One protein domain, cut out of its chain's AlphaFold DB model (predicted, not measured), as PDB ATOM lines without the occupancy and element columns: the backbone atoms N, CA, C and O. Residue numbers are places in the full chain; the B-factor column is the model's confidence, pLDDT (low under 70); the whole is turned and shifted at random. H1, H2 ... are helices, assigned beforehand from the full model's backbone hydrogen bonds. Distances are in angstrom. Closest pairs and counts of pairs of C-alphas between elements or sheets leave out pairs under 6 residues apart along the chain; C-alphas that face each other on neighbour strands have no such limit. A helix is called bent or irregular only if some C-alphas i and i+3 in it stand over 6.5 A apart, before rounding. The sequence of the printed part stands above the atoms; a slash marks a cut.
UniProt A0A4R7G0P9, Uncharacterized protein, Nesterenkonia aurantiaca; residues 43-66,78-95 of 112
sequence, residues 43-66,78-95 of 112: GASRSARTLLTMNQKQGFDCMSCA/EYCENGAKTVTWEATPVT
ATOM      1  N   GLY A  43      36.441  -8.970  27.204       93.69
ATOM      2  CA  GLY A  43      37.158  -8.316  26.108       93.69
ATOM      3  C   GLY A  43      38.089  -9.263  25.339       93.69
ATOM      4  O   GLY A  43      38.632 -10.219  25.889       93.69
ATOM      5  N   ALA A  44      38.336  -8.955  24.061       95.25
ATOM      6  CA  ALA A  44      38.954  -9.871  23.090       95.25
ATOM      7  C   ALA A  44      40.254 -10.556  23.551       95.25
ATOM      8  O   ALA A  44      40.404 -11.764  23.395       95.25
ATOM      9  N   SER A  45      41.189  -9.805  24.145       95.69
ATOM     10  CA  SER A  45      42.488 -10.347  24.576       95.69
ATOM     11  C   SER A  45      42.350 -11.392  25.687       95.69
ATOM     12  O   SER A  45      42.962 -12.459  25.622       95.69
ATOM     13  N   ARG A  46      41.515 -11.112  26.698       94.88
ATOM     14  CA  ARG A  46      41.277 -12.054  27.794       94.88
ATOM     15  C   ARG A  46      40.454 -13.238  27.304       94.88
ATOM     16  O   ARG A  46      40.851 -14.361  27.580       94.88
ATOM     17  N   SER A  47      39.404 -13.013  26.511       95.75
ATOM     18  CA  SER A  47      38.609 -14.100  25.927       95.75
ATOM     19  C   SER A  47      39.481 -15.067  25.128       95.75
ATOM     20  O   SER A  47      39.396 -16.269  25.340       95.75
ATOM     21  N   ALA A  48      40.373 -14.561  24.267       95.56
ATOM     22  CA  ALA A  48      41.275 -15.403  23.487       95.56
ATOM     23  C   ALA A  48      42.220 -16.215  24.381       95.56
ATOM     24  O   ALA A  48      42.339 -17.421  24.201       95.56
ATOM     25  N   ARG A  49      42.864 -15.582  25.371       94.88
ATOM     26  CA  ARG A  49      43.769 -16.284  26.298       94.88
ATOM     27  C   ARG A  49      43.037 -17.349  27.106       94.88
ATOM     28  O   ARG A  49      43.530 -18.465  27.204       94.88
ATOM     29  N   THR A  50      41.880 -17.014  27.661       94.94
ATOM     30  CA  THR A  50      41.114 -17.904  28.535       94.94
ATOM     31  C   THR A  50      40.513 -19.066  27.750       94.94
ATOM     32  O   THR A  50      40.731 -20.219  28.101       94.94
ATOM     33  N   LEU A  51      39.815 -18.791  26.646       94.75
ATOM     34  CA  LEU A  51      39.123 -19.831  25.890       94.75
ATOM     35  C   LEU A  51      40.091 -20.749  25.126       94.75
ATOM     36  O   LEU A  51      39.878 -21.953  25.106       94.75
ATOM     37  N   LEU A  52      41.190 -20.231  24.559       95.00
ATOM     38  CA  LEU A  52      42.158 -21.064  23.822       95.00
ATOM     39  C   LEU A  52      43.065 -21.912  24.723       95.00
ATOM     40  O   LEU A  52      43.775 -22.776  24.212       95.00
ATOM     41  N   THR A  53      43.092 -21.647  26.030       94.25
ATOM     42  CA  THR A  53      43.845 -22.454  27.004       94.25
ATOM     43  C   THR A  53      42.949 -23.392  27.808       94.25
ATOM     44  O   THR A  53      43.457 -24.311  28.443       94.25
ATOM     45  N   MET A  54      41.630 -23.230  27.742       93.50
ATOM     46  CA  MET A  54      40.694 -24.122  28.416       93.50
ATOM     47  C   MET A  54      40.739 -25.539  27.813       93.50
ATOM     48  O   MET A  54      40.719 -25.714  26.591       93.50
ATOM     49  N   ASN A  55      40.795 -26.546  28.685       92.44
ATOM     50  CA  ASN A  55      40.870 -27.981  28.389       92.44
ATOM     51  C   ASN A  55      42.056 -28.372  27.479       92.44
ATOM     52  O   ASN A  55      42.023 -29.352  26.727       92.44
ATOM     53  N   GLN A  56      43.139 -27.592  27.531       91.81
ATOM     54  CA  GLN A  56      44.387 -27.870  26.818       91.81
ATOM     55  C   GLN A  56      45.450 -28.452  27.758       91.81
ATOM     56  O   GLN A  56      45.512 -28.102  28.930       91.81
ATOM     57  N   LYS A  57      46.378 -29.260  27.219       88.00
ATOM     58  CA  LYS A  57      47.430 -29.954  28.001       88.00
ATOM     59  C   LYS A  57      48.286 -29.047  28.898       88.00
ATOM     60  O   LYS A  57      48.766 -29.496  29.928       88.00
ATOM     61  N   GLN A  58      48.552 -27.816  28.461       88.06
ATOM     62  CA  GLN A  58      49.330 -26.814  29.211       88.06
ATOM     63  C   GLN A  58      48.448 -25.641  29.659       88.06
ATOM     64  O   GLN A  58      48.918 -24.515  29.802       88.06
ATOM     65  N   GLY A  59      47.150 -25.893  29.773       91.44
ATOM     66  CA  GLY A  59      46.146 -24.918  30.140       91.44
ATOM     67  C   GLY A  59      45.508 -25.254  31.478       91.44
ATOM     68  O   GLY A  59      46.197 -25.636  32.421       91.44
ATOM     69  N   PHE A  60      44.193 -25.093  31.552       91.94
ATOM     70  CA  PHE A  60      43.400 -25.413  32.736       91.94
ATOM     71  C   PHE A  60      42.114 -26.121  32.324       91.94
ATOM     72  O   PHE A  60      41.624 -25.901  31.216       91.94
ATOM     73  N   ASP A  61      41.543 -26.906  33.230       90.06
ATOM     74  CA  ASP A  61      40.288 -27.603  32.975       90.06
ATOM     75  C   ASP A  61      39.087 -26.766  33.416       90.06
ATOM     76  O   ASP A  61      39.094 -26.107  34.459       90.06
ATOM     77  N   CYS A  62      38.024 -26.808  32.617       90.44
ATOM     78  CA  CYS A  62      36.722 -26.322  33.037       90.44
ATOM     79  C   CYS A  62      36.243 -27.141  34.247       90.44
ATOM     80  O   CYS A  62      36.146 -28.367  34.184       90.44
ATOM     81  N   MET A  63      35.876 -26.450  35.327       84.50
ATOM     82  CA  MET A  63      35.444 -27.006  36.618       84.50
ATOM     83  C   MET A  63      34.228 -27.943  36.554       84.50
ATOM     84  O   MET A  63      33.959 -28.671  37.505       84.50
ATOM     85  N   SER A  64      33.482 -27.928  35.450       81.56
ATOM     86  CA  SER A  64      32.320 -28.795  35.224       81.56
ATOM     87  C   SER A  64      32.447 -29.617  33.941       81.56
ATOM     88  O   SER A  64      31.438 -30.012  33.356       81.56
ATOM     89  N   CYS A  65      33.673 -29.859  33.461       85.88
ATOM     90  CA  CYS A  65      33.874 -30.690  32.282       85.88
ATOM     91  C   CYS A  65      33.437 -32.134  32.565       85.88
ATOM     92  O   CYS A  65      33.971 -32.794  33.454       85.88
ATOM     93  N   ALA A  66      32.471 -32.626  31.790       84.06
ATOM     94  CA  ALA A  66      31.992 -34.001  31.891       84.06
ATOM     95  C   ALA A  66      32.752 -34.968  30.968       84.06
ATOM     96  O   ALA A  66      32.605 -36.181  31.117       84.06
ATOM     97  N   GLU A  78      38.271 -27.528  22.836       89.38
ATOM     98  CA  GLU A  78      37.953 -28.732  23.629       89.38
ATOM     99  C   GLU A  78      36.930 -28.440  24.731       89.38
ATOM    100  O   GLU A  78      37.097 -28.834  25.876       89.38
ATOM    101  N   TYR A  79      35.882 -27.682  24.432       90.19
ATOM    102  CA  TYR A  79      34.913 -27.254  25.435       90.19
ATOM    103  C   TYR A  79      33.528 -27.050  24.831       90.19
ATOM    104  O   TYR A  79      33.381 -26.781  23.640       90.19
ATOM    105  N   CYS A  80      32.501 -27.157  25.672       91.81
ATOM    106  CA  CYS A  80      31.122 -26.870  25.296       91.81
ATOM    107  C   CYS A  80      30.748 -25.407  25.575       91.81
ATOM    108  O   CYS A  80      31.460 -24.681  26.274       91.81
ATOM    109  N   GLU A  81      29.584 -24.997  25.070       92.12
ATOM    110  CA  GLU A  81      29.038 -23.653  25.278       92.12
ATOM    111  C   GLU A  81      28.893 -23.294  26.757       92.12
ATOM    112  O   GLU A  81      29.337 -22.230  27.187       92.12
ATOM    113  N   ASN A  82      28.338 -24.209  27.554       91.31
ATOM    114  CA  ASN A  82      28.163 -23.995  28.988       91.31
ATOM    115  C   ASN A  82      29.513 -23.840  29.698       91.31
ATOM    116  O   ASN A  82      29.653 -22.959  30.536       91.31
ATOM    117  N   GLY A  83      30.530 -24.616  29.309       93.12
ATOM    118  CA  GLY A  83      31.885 -24.465  29.844       93.12
ATOM    119  C   GLY A  83      32.482 -23.091  29.535       93.12
ATOM    120  O   GLY A  83      33.027 -22.437  30.422       93.12
ATOM    121  N   ALA A  84      32.311 -22.604  28.301       93.88
ATOM    122  CA  ALA A  84      32.744 -21.262  27.919       93.88
ATOM    123  C   ALA A  84      32.008 -20.159  28.703       93.88
ATOM    124  O   ALA A  84      32.633 -19.179  29.121       93.88
ATOM    125  N   LYS A  85      30.700 -20.316  28.936       93.06
ATOM    126  CA  LYS A  85      29.880 -19.375  29.716       93.06
ATOM    127  C   LYS A  85      30.266 -19.359  31.196       93.06
ATOM    128  O   LYS A  85      30.492 -18.277  31.733       93.06
ATOM    129  N   THR A  86      30.431 -20.520  31.831       93.62
ATOM    130  CA  THR A  86      30.863 -20.615  33.235       93.62
ATOM    131  C   THR A  86      32.228 -19.974  33.432       93.62
ATOM    132  O   THR A  86      32.407 -19.127  34.298       93.62
ATOM    133  N   VAL A  87      33.195 -20.291  32.571       94.12
ATOM    134  CA  VAL A  87      34.523 -19.678  32.669       94.12
ATOM    135  C   VAL A  87      34.481 -18.175  32.387       94.12
ATOM    136  O   VAL A  87      35.243 -17.423  32.985       94.12
ATOM    137  N   THR A  88      33.582 -17.707  31.520       93.50
ATOM    138  CA  THR A  88      33.368 -16.266  31.318       93.50
ATOM    139  C   THR A  88      32.876 -15.579  32.589       93.50
ATOM    140  O   THR A  88      33.345 -14.480  32.888       93.50
ATOM    141  N   TRP A  89      31.961 -16.213  33.327       91.19
ATOM    142  CA  TRP A  89      31.475 -15.716  34.613       91.19
ATOM    143  C   TRP A  89      32.610 -15.607  35.635       91.19
ATOM    144  O   TRP A  89      32.795 -14.552  36.229       91.19
ATOM    145  N   GLU A  90      33.435 -16.645  35.754       91.75
ATOM    146  CA  GLU A  90      34.558 -16.685  36.701       91.75
ATOM    147  C   GLU A  90      35.697 -15.720  36.336       91.75
ATOM    148  O   GLU A  90      36.289 -15.059  37.186       91.75
ATOM    149  N   ALA A  91      36.036 -15.622  35.049       92.19
ATOM    150  CA  ALA A  91      37.179 -14.840  34.582       92.19
ATOM    151  C   ALA A  91      36.824 -13.385  34.230       92.19
ATOM    152  O   ALA A  91      37.703 -12.622  33.785       92.19
ATOM    153  N   THR A  92      35.564 -12.981  34.426       90.06
ATOM    154  CA  THR A  92      35.132 -11.595  34.249       90.06
ATOM    155  C   THR A  92      35.959 -10.673  35.155       90.06
ATOM    156  O   THR A  92      36.174 -10.969  36.328       90.06
ATOM    157  N   PRO A  93      36.489  -9.545  34.654       90.38
ATOM    158  CA  PRO A  93      37.307  -8.643  35.456       90.38
ATOM    159  C   PRO A  93      36.434  -7.712  36.315       90.38
ATOM    160  O   PRO A  93      36.751  -6.529  36.423       90.38
ATOM    161  N   VAL A  94      35.320  -8.203  36.863       89.50
ATOM    162  CA  VAL A  94      34.424  -7.431  37.732       89.50
ATOM    163  C   VAL A  94      34.808  -7.705  39.174       89.50
ATOM    164  O   VAL A  94      34.878  -8.856  39.589       89.50
ATOM    165  N   THR A  95      35.080  -6.650  39.935       89.00
ATOM    166  CA  THR A  95      35.432  -6.771  41.352       89.00
ATOM    167  C   THR A  95      34.683  -5.738  42.168       89.00
ATOM    168  O   THR A  95      34.438  -4.627  41.698       89.00
TER     169      THR A  95
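Overview. This is residues 43 to 66 and 78 to 95 of the 112 residues of an uncharacterized protein of Nesterenkonia aurantiaca (UniProt A0A4R7G0P9). Two short helices, H2 and H1, pack on each other at a steep angle, meeting between Leu 51 of H1 and Ala 84 of H2. The long loop of residues 54 to 66 lies at one end of the domain and passes from the side of H1 to the side of H2, while residues 92 to 95 make a tail toward the other end. The printed part has 42 residues with two named helices, H1 then H2 along the chain, and no named strand; its class is all helix. It is compact, with a radius of gyration of the C-alphas of 9.9 A, and elongated, spanning 28 by 18 by 16 A.

Arrangement. H2, residues 81 to 91, is the longest helix by residues, and it touches H1, residues 44 to 53, with 4 pairs of C-alphas within 8 A. Their closest C-alphas, those of Leu 51 and Ala 84, are 6.8 A apart. Their centres are 11.4 A apart. Their lines stand at a steep tilt of 62 degrees, and they run opposite ways. In H1 and H2 every O i to N i+4 pair is within hydrogen-bond range.

Along the chain. H2 has 11 residues and measures 15.2 A from C-alpha 81 at (29.038, -23.653, 25.278) to C-alpha 91 at (37.179, -14.840, 34.582). H1 has 10 residues and measures 14.1 A, beginning at C-alpha 44 at (38.954, -9.871, 23.090). Neither helix is bent.

Size, cuts and confidence. The two C-alphas farthest apart, those of Lys 57 and Thr 95, are 29.3 A apart. Residues 67 to 77 are not printed, and C-alphas 66 and 78 are 11.5 A apart across this cut. The link from H1 to H2 runs across the cut. The mean pLDDT of the printed part is 91.6, and no printed residue is under 70.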